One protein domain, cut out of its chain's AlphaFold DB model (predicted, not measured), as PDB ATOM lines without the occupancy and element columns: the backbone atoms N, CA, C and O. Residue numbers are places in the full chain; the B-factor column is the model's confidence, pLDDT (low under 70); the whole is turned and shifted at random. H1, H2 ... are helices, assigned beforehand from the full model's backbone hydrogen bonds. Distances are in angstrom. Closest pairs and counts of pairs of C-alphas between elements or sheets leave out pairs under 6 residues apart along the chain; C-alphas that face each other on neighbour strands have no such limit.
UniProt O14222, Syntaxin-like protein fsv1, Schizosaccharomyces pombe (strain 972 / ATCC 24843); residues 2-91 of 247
ATOM      1  N   SER A   2      20.387  23.729 -47.694       52.53
ATOM      2  CA  SER A   2      19.210  24.514 -47.262       52.53
ATOM      3  C   SER A   2      19.373  25.210 -45.900       52.53
ATOM      4  O   SER A   2      18.939  26.346 -45.754       52.53
ATOM      5  N   ASN A   3      20.046  24.571 -44.934       57.20
ATOM      6  CA  ASN A   3      20.274  25.146 -43.598       57.20
ATOM      7  C   ASN A   3      21.164  26.399 -43.651       57.20
ATOM      8  O   ASN A   3      20.786  27.440 -43.127       57.20
ATOM      9  N   LEU A   4      22.270  26.338 -44.393       60.13
ATOM     10  CA  LEU A   4      23.174  27.471 -44.615       60.13
ATOM     11  C   LEU A   4      22.457  28.688 -45.231       60.13
ATOM     12  O   LEU A   4      22.686  29.820 -44.810       60.13
ATOM     13  N   LEU A   5      21.534  28.460 -46.175       62.73
ATOM     14  CA  LEU A   5      20.741  29.537 -46.770       62.73
ATOM     15  C   LEU A   5      19.821  30.208 -45.735       62.73
ATOM     16  O   LEU A   5      19.732  31.432 -45.719       62.73
ATOM     17  N   LEU A   6      19.189  29.422 -44.854       68.89
ATOM     18  CA  LEU A   6      18.339  29.934 -43.771       68.89
ATOM     19  C   LEU A   6      19.137  30.729 -42.732       68.89
ATOM     20  O   LEU A   6      18.654  31.743 -42.237       68.89
ATOM     21  N   ILE A   7      20.362  30.304 -42.415       68.05
ATOM     22  CA  ILE A   7      21.202  31.016 -41.447       68.05
ATOM     23  C   ILE A   7      21.728  32.322 -42.048       68.05
ATOM     24  O   ILE A   7      21.684  33.349 -41.377       68.05
ATOM     25  N   ILE A   8      22.159  32.328 -43.315       69.40
ATOM     26  CA  ILE A   8      22.540  33.568 -44.016       69.40
ATOM     27  C   ILE A   8      21.354  34.535 -44.091       69.40
ATOM     28  O   ILE A   8      21.533  35.737 -43.881       69.40
ATOM     29  N   ASP A   9      20.152  34.028 -44.369       73.13
ATOM     30  CA  ASP A   9      18.945  34.852 -44.400       73.13
ATOM     31  C   ASP A   9      18.621  35.406 -43.005       73.13
ATOM     32  O   ASP A   9      18.393  36.603 -42.868       73.13
ATOM     33  N   SER A  10      18.754  34.593 -41.948       70.85
ATOM     34  CA  SER A  10      18.641  35.031 -40.548       70.85
ATOM     35  C   SER A  10      19.673  36.106 -40.185       70.85
ATOM     36  O   SER A  10      19.316  37.107 -39.570       70.85
ATOM     37  N   VAL A  11      20.940  35.957 -40.585       69.64
ATOM     38  CA  VAL A  11      21.984  36.970 -40.347       69.64
ATOM     39  C   VAL A  11      21.670  38.258 -41.111       69.64
ATOM     40  O   VAL A  11      21.730  39.342 -40.539       69.64
ATOM     41  N   SER A  12      21.259  38.159 -42.376       71.83
ATOM     42  CA  SER A  12      20.889  39.320 -43.197       71.83
ATOM     43  C   SER A  12      19.654  40.039 -42.645       71.83
ATOM     44  O   SER A  12      19.598  41.269 -42.624       71.83
ATOM     45  N   GLN A  13      18.662  39.285 -42.165       70.71
ATOM     46  CA  GLN A  13      17.475  39.813 -41.498       70.71
ATOM     47  C   GLN A  13      17.850  40.524 -40.196       70.71
ATOM     48  O   GLN A  13      17.450  41.665 -40.004       70.71
ATOM     49  N   LYS A  14      18.696  39.913 -39.360       63.54
ATOM     50  CA  LYS A  14      19.169  40.512 -38.105       63.54
ATOM     51  C   LYS A  14      20.035  41.754 -38.322       63.54
ATOM     52  O   LYS A  14      19.916  42.694 -37.550       63.54
ATOM     53  N   ILE A  15      20.853  41.812 -39.379       65.55
ATOM     54  CA  ILE A  15      21.603  43.029 -39.748       65.55
ATOM     55  C   ILE A  15      20.641  44.144 -40.174       65.55
ATOM     56  O   ILE A  15      20.805  45.287 -39.748       65.55
ATOM     57  N   ARG A  16      19.613  43.824 -40.973       68.99
ATOM     58  CA  ARG A  16      18.569  44.794 -41.358       68.99
ATOM     59  C   ARG A  16      17.774  45.285 -40.151       68.99
ATOM     60  O   ARG A  16      17.494  46.476 -40.045       68.99
ATOM     61  N   ASP A  17      17.453  44.379 -39.235       67.19
ATOM     62  CA  ASP A  17      16.701  44.677 -38.022       67.19
ATOM     63  C   ASP A  17      17.593  45.162 -36.868       67.19
ATOM     64  O   ASP A  17      17.069  45.490 -35.810       67.19
ATOM     65  N   ARG A  18      18.914  45.307 -37.063       60.86
ATOM     66  CA  ARG A  18      19.862  45.750 -36.024       60.86
ATOM     67  C   ARG A  18      19.422  47.053 -35.361       60.86
ATOM     68  O   ARG A  18      19.433  47.134 -34.141       60.86
ATOM     69  N   ARG A  19      18.947  48.033 -36.145       59.37
ATOM     70  CA  ARG A  19      18.411  49.295 -35.597       59.37
ATOM     71  C   ARG A  19      17.186  49.085 -34.700       59.37
ATOM     72  O   ARG A  19      17.031  49.803 -33.725       59.37
ATOM     73  N   LYS A  20      16.332  48.103 -35.016       61.00
ATOM     74  CA  LYS A  20      15.159  47.745 -34.199       61.00
ATOM     75  C   LYS A  20      15.556  46.950 -32.951       61.00
ATOM     76  O   LYS A  20      14.896  47.059 -31.927       61.00
ATOM     77  N   LEU A  21      16.616  46.140 -33.032       51.35
ATOM     78  CA  LEU A  21      17.142  45.387 -31.889       51.35
ATOM     79  C   LEU A  21      17.869  46.302 -30.892       51.35
ATOM     80  O   LEU A  21      17.693  46.132 -29.690       51.35
ATOM     81  N   GLU A  22      18.613  47.304 -31.378       59.75
ATOM     82  CA  GLU A  22      19.214  48.357 -30.543       59.75
ATOM     83  C   GLU A  22      18.138  49.161 -29.792       59.75
ATOM     84  O   GLU A  22      18.305  49.463 -28.612       59.75
ATOM     85  N   GLU A  23      16.995  49.427 -30.434       57.69
ATOM     86  CA  GLU A  23      15.830  50.057 -29.799       57.69
ATOM     87  C   GLU A  23      15.207  49.180 -28.695       57.69
ATOM     88  O   GLU A  23      14.720  49.699 -27.691       57.69
ATOM     89  N   PHE A  24      15.266  47.852 -28.831       58.03
ATOM     90  CA  PHE A  24      14.724  46.905 -27.850       58.03
ATOM     91  C   PHE A  24      15.650  46.622 -26.655       58.03
ATOM     92  O   PHE A  24      15.281  45.850 -25.769       58.03
ATOM     93  N   GLY A  25      16.835  47.243 -26.591       62.20
ATOM     94  CA  GLY A  25      17.740  47.143 -25.440       62.20
ATOM     95  C   GLY A  25      18.334  45.748 -25.206       62.20
ATOM     96  O   GLY A  25      18.857  45.477 -24.126       62.20
ATOM     97  N   GLN A  26      18.255  44.858 -26.197       56.91
ATOM     98  CA  GLN A  26      18.878  43.537 -26.167       56.91
ATOM     99  C   GLN A  26      20.210  43.616 -26.908       56.91
ATOM    100  O   GLN A  26      20.227  44.062 -28.051       56.91
ATOM    101  N   ASN A  27      21.310  43.216 -26.255       63.21
ATOM    102  CA  ASN A  27      22.678  43.346 -26.769       63.21
ATOM    103  C   ASN A  27      22.814  42.652 -28.139       63.21
ATOM    104  O   ASN A  27      22.951  41.426 -28.188       63.21
ATOM    105  N   PRO A  28      22.792  43.402 -29.256       63.41
ATOM    106  CA  PRO A  28      22.777  42.798 -30.584       63.41
ATOM    107  C   PRO A  28      24.109  42.100 -30.877       63.41
ATOM    108  O   PRO A  28      24.148  41.120 -31.615       63.41
ATOM    109  N   ASP A  29      25.192  42.578 -30.264       68.08
ATOM    110  CA  ASP A  29      26.550  42.150 -30.567       68.08
ATOM    111  C   ASP A  29      26.829  40.705 -30.125       68.08
ATOM    112  O   ASP A  29      27.394  39.942 -30.907       68.08
ATOM    113  N   GLU A  30      26.367  40.278 -28.941       72.48
ATOM    114  CA  GLU A  30      26.553  38.892 -28.467       72.48
ATOM    115  C   GLU A  30      25.776  37.886 -29.331       72.48
ATOM    116  O   GLU A  30      26.275  36.806 -29.666       72.48
ATOM    117  N   GLU A  31      24.556  38.238 -29.745       66.03
ATOM    118  CA  GLU A  31      23.749  37.377 -30.611       66.03
ATOM    119  C   GLU A  31      24.291  37.308 -32.037       66.03
ATOM    120  O   GLU A  31      24.277  36.236 -32.655       66.03
ATOM    121  N   ILE A  32      24.776  38.436 -32.567       67.78
ATOM    122  CA  ILE A  32      25.448  38.477 -33.863       67.78
ATOM    123  C   ILE A  32      26.705  37.613 -33.796       67.78
ATOM    124  O   ILE A  32      26.882  36.771 -34.674       67.78
ATOM    125  N   GLU A  33      27.530  37.735 -32.752       76.18
ATOM    126  CA  GLU A  33      28.746  36.933 -32.587       76.18
ATOM    127  C   GLU A  33      28.443  35.432 -32.492       76.18
ATOM    128  O   GLU A  33      29.090  34.634 -33.179       76.18
ATOM    129  N   SER A  34      27.422  35.041 -31.721       75.70
ATOM    130  CA  SER A  34      26.961  33.650 -31.642       75.70
ATOM    131  C   SER A  34      26.489  33.135 -33.008       75.70
ATOM    132  O   SER A  34      26.936  32.085 -33.466       75.70
ATOM    133  N   SER A  35      25.691  33.922 -33.738       69.42
ATOM    134  CA  SER A  35      25.237  33.536 -35.082       69.42
ATOM    135  C   SER A  35      26.386  33.437 -36.095       69.42
ATOM    136  O   SER A  35      26.403  32.543 -36.939       69.42
ATOM    137  N   LEU A  36      27.403  34.299 -35.983       70.35
ATOM    138  CA  LEU A  36      28.618  34.248 -36.797       70.35
ATOM    139  C   LEU A  36      29.458  33.013 -36.463       70.35
ATOM    140  O   LEU A  36      30.048  32.402 -37.356       70.35
ATOM    141  N   LYS A  37      29.512  32.631 -35.183       82.05
ATOM    142  CA  LYS A  37      30.150  31.395 -34.728       82.05
ATOM    143  C   LYS A  37      29.428  30.169 -35.286       82.05
ATOM    144  O   LYS A  37      30.108  29.277 -35.787       82.05
ATOM    145  N   ASP A  38      28.099  30.163 -35.290       79.07
ATOM    146  CA  ASP A  38      27.295  29.076 -35.854       79.07
ATOM    147  C   ASP A  38      27.491  28.950 -37.374       79.07
ATOM    148  O   ASP A  38      27.763  27.855 -37.869       79.07
ATOM    149  N   VAL A  39      27.482  30.069 -38.117       72.82
ATOM    150  CA  VAL A  39      27.802  30.089 -39.560       72.82
ATOM    151  C   VAL A  39      29.203  29.544 -39.821       72.82
ATOM    152  O   VAL A  39      29.393  28.725 -40.722       72.82
ATOM    153  N   ARG A  40      30.200  29.972 -39.035       78.60
ATOM    154  CA  ARG A  40      31.580  29.482 -39.172       78.60
ATOM    155  C   ARG A  40      31.675  27.985 -38.892       78.60
ATOM    156  O   ARG A  40      32.358  27.287 -39.636       78.60
ATOM    157  N   GLN A  41      30.994  27.487 -37.861       80.87
ATOM    158  CA  GLN A  41      30.970  26.059 -37.542       80.87
ATOM    159  C   GLN A  41      30.285  25.236 -38.639       80.87
ATOM    160  O   GLN A  41      30.779  24.166 -38.991       80.87
ATOM    161  N   GLU A  42      29.174  25.710 -39.209       74.44
ATOM    162  CA  GLU A  42      28.501  25.002 -40.304       74.44
ATOM    163  C   GLU A  42      29.324  25.027 -41.597       74.44
ATOM    164  O   GLU A  42      29.417  24.004 -42.276       74.44
ATOM    165  N   LEU A  43      30.007  26.137 -41.898       73.41
ATOM    166  CA  LEU A  43      30.961  26.207 -43.009       73.41
ATOM    167  C   LEU A  43      32.131  25.239 -42.824       73.41
ATOM    168  O   LEU A  43      32.516  24.571 -43.779       73.41
ATOM    169  N   GLN A  44      32.670  25.120 -41.607       79.91
ATOM    170  CA  GLN A  44      33.716  24.140 -41.307       79.91
ATOM    171  C   GLN A  44      33.222  22.711 -41.531       79.91
ATOM    172  O   GLN A  44      33.884  21.951 -42.235       79.91
ATOM    173  N   LYS A  45      32.030  22.366 -41.025       79.57
ATOM    174  CA  LYS A  45      31.426  21.044 -41.251       79.57
ATOM    175  C   LYS A  45      31.194  20.761 -42.732       79.57
ATOM    176  O   LYS A  45      31.473  19.653 -43.176       79.57
ATOM    177  N   LEU A  46      30.711  21.740 -43.500       73.04
ATOM    178  CA  LEU A  46      30.473  21.573 -44.934       73.04
ATOM    179  C   LEU A  46      31.784  21.411 -45.708       73.04
ATOM    180  O   LEU A  46      31.853  20.584 -46.609       73.04
ATOM    181  N   ASN A  47      32.829  22.152 -45.336       74.60
ATOM    182  CA  ASN A  47      34.156  22.016 -45.929       74.60
ATOM    183  C   ASN A  47      34.785  20.649 -45.603       74.60
ATOM    184  O   ASN A  47      35.374  20.011 -46.472       74.60
ATOM    185  N   GLU A  48      34.619  20.157 -44.373       79.46
ATOM    186  CA  GLU A  48      35.009  18.793 -44.000       79.46
ATOM    187  C   GLU A  48      34.206  17.748 -44.781       79.46
ATOM    188  O   GLU A  48      34.782  16.786 -45.287       79.46
ATOM    189  N   GLU A  49      32.890  17.928 -44.916       71.55
ATOM    190  CA  GLU A  49      32.036  17.045 -45.705       71.55
ATOM    191  C   GLU A  49      32.487  17.035 -47.166       71.55
ATOM    192  O   GLU A  49      32.690  15.957 -47.712       71.55
ATOM    193  N   GLN A  50      32.732  18.204 -47.768       60.09
ATOM    194  CA  GLN A  50      33.220  18.348 -49.137       60.09
ATOM    195  C   GLN A  50      34.595  17.699 -49.308       60.09
ATOM    196  O   GLN A  50      34.778  16.935 -50.245       60.09
ATOM    197  N   SER A  51      35.522  17.880 -48.366       70.91
ATOM    198  CA  SER A  51      36.829  17.214 -48.401       70.91
ATOM    199  C   SER A  51      36.706  15.685 -48.293       70.91
ATOM    200  O   SER A  51      37.388  14.938 -49.000       70.91
ATOM    201  N   ARG A  52      35.792  15.181 -47.449       67.94
ATOM    202  CA  ARG A  52      35.479  13.740 -47.367       67.94
ATOM    203  C   ARG A  52      34.844  13.227 -48.662       67.94
ATOM    204  O   ARG A  52      35.138  12.111 -49.083       67.94
ATOM    205  N   LEU A  53      33.988  14.038 -49.272       54.44
ATOM    206  CA  LEU A  53      33.259  13.792 -50.513       54.44
ATOM    207  C   LEU A  53      34.172  13.856 -51.754       54.44
ATOM    208  O   LEU A  53      33.965  13.083 -52.676       54.44
ATOM    209  N   GLU A  54      35.202  14.702 -51.767       54.24
ATOM    210  CA  GLU A  54      36.248  14.747 -52.800       54.24
ATOM    211  C   GLU A  54      37.178  13.538 -52.702       54.24
ATOM    212  O   GLU A  54      37.526  12.921 -53.709       54.24
ATOM    213  N   LYS A  55      37.555  13.155 -51.474       61.27
ATOM    214  CA  LYS A  55      38.397  11.977 -51.236       61.27
ATOM    215  C   LYS A  55      37.677  10.673 -51.582       61.27
ATOM    216  O   LYS A  55      38.303   9.731 -52.068       61.27
ATOM    217  N   ASN A  56      36.364  10.615 -51.363       55.38
ATOM    218  CA  ASN A  56      35.519   9.560 -51.904       55.38
ATOM    219  C   ASN A  56      35.247   9.872 -53.379       55.38
ATOM    220  O   ASN A  56      34.225  10.463 -53.698       55.38
ATOM    221  N   ALA A  57      36.178   9.465 -54.246       54.03
ATOM    222  CA  ALA A  57      36.301   9.721 -55.689       54.03
ATOM    223  C   ALA A  57      35.099   9.330 -56.593       54.03
ATOM    224  O   ALA A  57      35.279   8.830 -57.702       54.03
ATOM    225  N   GLN A  58      33.862   9.548 -56.157       47.34
ATOM    226  CA  GLN A  58      32.646   9.140 -56.849       47.34
ATOM    227  C   GLN A  58      31.610  10.260 -56.981       47.34
ATOM    228  O   GLN A  58      30.461   9.978 -57.323       47.34
ATOM    229  N   ILE A  59      31.976  11.524 -56.757       49.45
ATOM    230  CA  ILE A  59      31.061  12.632 -57.048       49.45
ATOM    231  C   ILE A  59      31.400  13.193 -58.418       49.45
ATOM    232  O   ILE A  59      32.505  13.697 -58.611       49.45
ATOM    233  N   PRO A  60      30.477  13.103 -59.384       51.77
ATOM    234  CA  PRO A  60      30.753  13.579 -60.719       51.77
ATOM    235  C   PRO A  60      30.848  15.110 -60.725       51.77
ATOM    236  O   PRO A  60      30.100  15.800 -60.028       51.77
ATOM    237  N   GLU A  61      31.763  15.604 -61.553       59.21
ATOM    238  CA  GLU A  61      32.189  16.994 -61.783       59.21
ATOM    239  C   GLU A  61      31.055  18.044 -61.794       59.21
ATOM    240  O   GLU A  61      31.261  19.196 -61.416       59.21
ATOM    241  N   TYR A  62      29.819  17.646 -62.125       64.33
ATOM    242  CA  TYR A  62      28.655  18.539 -62.110       64.33
ATOM    243  C   TYR A  62      28.349  19.152 -60.731       64.33
ATOM    244  O   TYR A  62      27.882  20.286 -60.688       64.33
ATOM    245  N   ARG A  63      28.618  18.461 -59.607       58.42
ATOM    246  CA  ARG A  63      28.374  19.027 -58.256       58.42
ATOM    247  C   ARG A  63      29.396  20.092 -57.872       58.42
ATOM    248  O   ARG A  63      29.045  21.042 -57.178       58.42
ATOM    249  N   VAL A  64      30.636  19.953 -58.342       63.56
ATOM    250  CA  VAL A  64      31.671  20.983 -58.170       63.56
ATOM    251  C   VAL A  64      31.273  22.222 -58.967       63.56
ATOM    252  O   VAL A  64      31.201  23.315 -58.412       63.56
ATOM    253  N   ARG A  65      30.855  22.042 -60.223       68.15
ATOM    254  CA  ARG A  65      30.390  23.142 -61.078       68.15
ATOM    255  C   ARG A  65      29.134  23.844 -60.549       68.15
ATOM    256  O   ARG A  65      29.014  25.061 -60.657       68.15
ATOM    257  N   GLU A  66      28.198  23.104 -59.950       74.59
ATOM    258  CA  GLU A  66      27.035  23.691 -59.270       74.59
ATOM    259  C   GLU A  66      27.466  24.582 -58.094       74.59
ATOM    260  O   GLU A  66      26.925  25.676 -57.917       74.59
ATOM    261  N   SER A  67      28.478  24.155 -57.330       72.62
ATOM    262  CA  SER A  67      29.024  24.950 -56.228       72.62
ATOM    263  C   SER A  67      29.712  26.234 -56.714       72.62
ATOM    264  O   SER A  67      29.472  27.301 -56.150       72.62
ATOM    265  N   GLU A  68      30.463  26.184 -57.818       76.90
ATOM    266  CA  GLU A  68      31.094  27.363 -58.429       76.90
ATOM    267  C   GLU A  68      30.054  28.359 -58.956       76.90
ATOM    268  O   GLU A  68      30.108  29.556 -58.655       76.90
ATOM    269  N   ALA A  69      29.039  27.870 -59.675       80.19
ATOM    270  CA  ALA A  69      27.942  28.700 -60.165       80.19
ATOM    271  C   ALA A  69      27.169  29.372 -59.014       80.19
ATOM    272  O   ALA A  69      26.733  30.524 -59.134       80.19
ATOM    273  N   PHE A  70      27.018  28.673 -57.884       76.92
ATOM    274  CA  PHE A  70      26.407  29.224 -56.677       76.92
ATOM    275  C   PHE A  70      27.249  30.357 -56.068       76.92
ATOM    276  O   PHE A  70      26.691  31.408 -55.742       76.92
ATOM    277  N   LEU A  71      28.575  30.199 -55.984       73.91
ATOM    278  CA  LEU A  71      29.486  31.238 -55.482       73.91
ATOM    279  C   LEU A  71      29.440  32.509 -56.342       73.91
ATOM    280  O   LEU A  71      29.295  33.608 -55.805       73.91
ATOM    281  N   ILE A  72      29.448  32.372 -57.672       82.45
ATOM    282  CA  ILE A  72      29.343  33.511 -58.603       82.45
ATOM    283  C   ILE A  72      28.007  34.245 -58.425       82.45
ATOM    284  O   ILE A  72      27.944  35.479 -58.451       82.45
ATOM    285  N   ARG A  73      26.909  33.502 -58.241       84.18
ATOM    286  CA  ARG A  73      25.590  34.097 -57.985       84.18
ATOM    287  C   ARG A  73      25.570  34.847 -56.653       84.18
ATOM    288  O   ARG A  73      24.973  35.918 -56.577       84.18
ATOM    289  N   MET A  74      26.208  34.307 -55.618       80.99
ATOM    290  CA  MET A  74      26.288  34.941 -54.302       80.99
ATOM    291  C   MET A  74      27.128  36.222 -54.337       80.99
ATOM    292  O   MET A  74      26.698  37.235 -53.792       80.99
ATOM    293  N   GLN A  75      28.258  36.219 -55.045       86.13
ATOM    294  CA  GLN A  75      29.091  37.410 -55.218       86.13
ATOM    295  C   GLN A  75      28.346  38.527 -55.964       86.13
ATOM    296  O   GLN A  75      28.365  39.669 -55.516       86.13
ATOM    297  N   ARG A  76      27.598  38.199 -57.030       88.83
ATOM    298  CA  ARG A  76      26.722  39.170 -57.717       88.83
ATOM    299  C   ARG A  76      25.668  39.774 -56.790       88.83
ATOM    300  O   ARG A  76      25.382  40.965 -56.881       88.83
ATOM    301  N   ARG A  77      25.084  38.959 -55.902       86.40
ATOM    302  CA  ARG A  77      24.110  39.439 -54.908       86.40
ATOM    303  C   ARG A  77      24.749  40.371 -53.879       86.40
ATOM    304  O   ARG A  77      24.098  41.337 -53.504       86.40
ATOM    305  N   LEU A  78      25.982  40.097 -53.449       83.82
ATOM    306  CA  LEU A  78      26.726  40.980 -52.546       83.82
ATOM    307  C   LEU A  78      27.049  42.317 -53.217       83.82
ATOM    308  O   LEU A  78      26.725  43.351 -52.650       83.82
ATOM    309  N   GLU A  79      27.574  42.307 -54.443       90.61
ATOM    310  CA  GLU A  79      27.903  43.543 -55.169       90.61
ATOM    311  C   GLU A  79      26.654  44.398 -55.438       90.61
ATOM    312  O   GLU A  79      26.662  45.601 -55.205       90.61
ATOM    313  N   SER A  80      25.532  43.770 -55.809       88.94
ATOM    314  CA  SER A  80      24.259  44.492 -55.990       88.94
ATOM    315  C   SER A  80      23.736  45.094 -54.676       88.94
ATOM    316  O   SER A  80      23.165  46.182 -54.676       88.94
ATOM    317  N   ALA A  81      23.920  44.397 -53.548       79.83
ATOM    318  CA  ALA A  81      23.513  44.892 -52.233       79.83
ATOM    319  C   ALA A  81      24.418  46.033 -51.738       79.83
ATOM    320  O   ALA A  81      23.929  46.976 -51.116       79.83
ATOM    321  N   GLU A  82      25.719  45.976 -52.036       82.99
ATOM    322  CA  GLU A  82      26.667  47.062 -51.767       82.99
ATOM    323  C   GLU A  82      26.327  48.316 -52.586       82.99
ATOM    324  O   GLU A  82      26.304  49.418 -52.035       82.99
ATOM    325  N   GLU A  83      25.986  48.162 -53.869       87.81
ATOM    326  CA  GLU A  83      25.527  49.269 -54.719       87.81
ATOM    327  C   GLU A  83      24.229  49.903 -54.196       87.81
ATOM    328  O   GLU A  83      24.093  51.132 -54.170       87.81
ATOM    329  N   GLU A  84      23.273  49.085 -53.744       82.58
ATOM    330  CA  GLU A  84      22.026  49.574 -53.156       82.58
ATOM    331  C   GLU A  84      22.275  50.327 -51.838       82.58
ATOM    332  O   GLU A  84      21.691  51.393 -51.615       82.58
ATOM    333  N   PHE A  85      23.188  49.827 -50.998       72.53
ATOM    334  CA  PHE A  85      23.595  50.490 -49.760       72.53
ATOM    335  C   PHE A  85      24.271  51.836 -50.027       72.53
ATOM    336  O   PHE A  85      23.912  52.834 -49.406       72.53
ATOM    337  N   GLU A  86      25.204  51.900 -50.977       83.63
ATOM    338  CA  GLU A  86      25.900  53.140 -51.329       83.63
ATOM    339  C   GLU A  86      24.932  54.182 -51.916       83.63
ATOM    340  O   GLU A  86      25.005  55.369 -51.584       83.63
ATOM    341  N   LYS A  87      23.944  53.747 -52.710       80.50
ATOM    342  CA  LYS A  87      22.878  54.622 -53.215       80.50
ATOM    343  C   LYS A  87      22.008  55.188 -52.088       80.50
ATOM    344  O   LYS A  87      21.692  56.377 -52.108       80.50
ATOM    345  N   GLN A  88      21.632  54.368 -51.104       72.69
ATOM    346  CA  GLN A  88      20.877  54.834 -49.934       72.69
ATOM    347  C   GLN A  88      21.719  55.745 -49.038       72.69
ATOM    348  O   GLN A  88      21.221  56.771 -48.575       72.69
ATOM    349  N   ARG A  89      23.002  55.424 -48.840       78.93
ATOM    350  CA  ARG A  89      23.920  56.229 -48.030       78.93
ATOM    351  C   ARG A  89      24.086  57.625 -48.618       78.93
ATOM    352  O   ARG A  89      23.935  58.583 -47.868       78.93
ATOM    353  N   ARG A  90      24.263  57.743 -49.940       73.31
ATOM    354  CA  ARG A  90      24.291  59.030 -50.660       73.31
ATOM    355  C   ARG A  90      22.977  59.807 -50.559       73.31
ATOM    356  O   ARG A  90      23.006  61.030 -50.522       73.31
ATOM    357  N   ALA A  91      21.837  59.121 -50.489       64.39
ATOM    358  CA  ALA A  91      20.542  59.771 -50.282       64.39
ATOM    359  C   ALA A  91      20.335  60.249 -48.830       64.39
ATOM    360  O   ALA A  91      19.597  61.205 -48.609       64.39
TER     361      ALA A  91
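What this domain is: This is residues 2 to 91 of the 247 residues of the protein "Syntaxin-like protein fsv1" of Schizosaccharomyces pombe (strain 972 / ATCC 24843) (UniProt O14222). Two long helices, H3 and H4, make an open V, with H1 side by side with part of H3, and H2 at the turn between H1 and H3. H4 sticks out free with residues 65 to 91. The 90 printed residues hold four named helices, H1 to H4 in order, and no named strand: all helix, loose, radius of gyration of the C-alphas 17.1 A, flat, spanning 52 by 29 by 15 A.

Where its parts are: Find C-alpha 2 at (19.210, 24.514, -47.262); H1 runs from there to residue 16, 21.1 A. H2 is residues 18 to 23, 8.6 A. H3 runs from 28 to 55, 40.3 A, and H4 from 62 to 91, 43.7 A, ending at (20.542, 59.771, -50.282).

How they stand to each other: H1 touches H3 at its residues 32 to 42 alone, a shallow tilt of 25 degrees, opposite ways; the closest C-alphas, Ile 7 and Val 39, are 6.9 A apart. H1 and H2 meet only through their link. H2 and H3 only just touch, only at the corner, with 3 pairs of C-alphas within 8 A, the closest Leu 21 and Pro 28 at 6.3 A. H4 is apart from H1, H2 and H3. In H1, H2, H3 and H4 every O i to N i+4 pair is within hydrogen-bond range.

The domain as a whole: The farthest C-alphas, Ala 57 and Ala 91, are 52.8 A apart. The printed part has no cut and no long link. Mean pLDDT of the printed part is 70.1; 43 residues are under 70, among them 14 to 29 and 52 to 65.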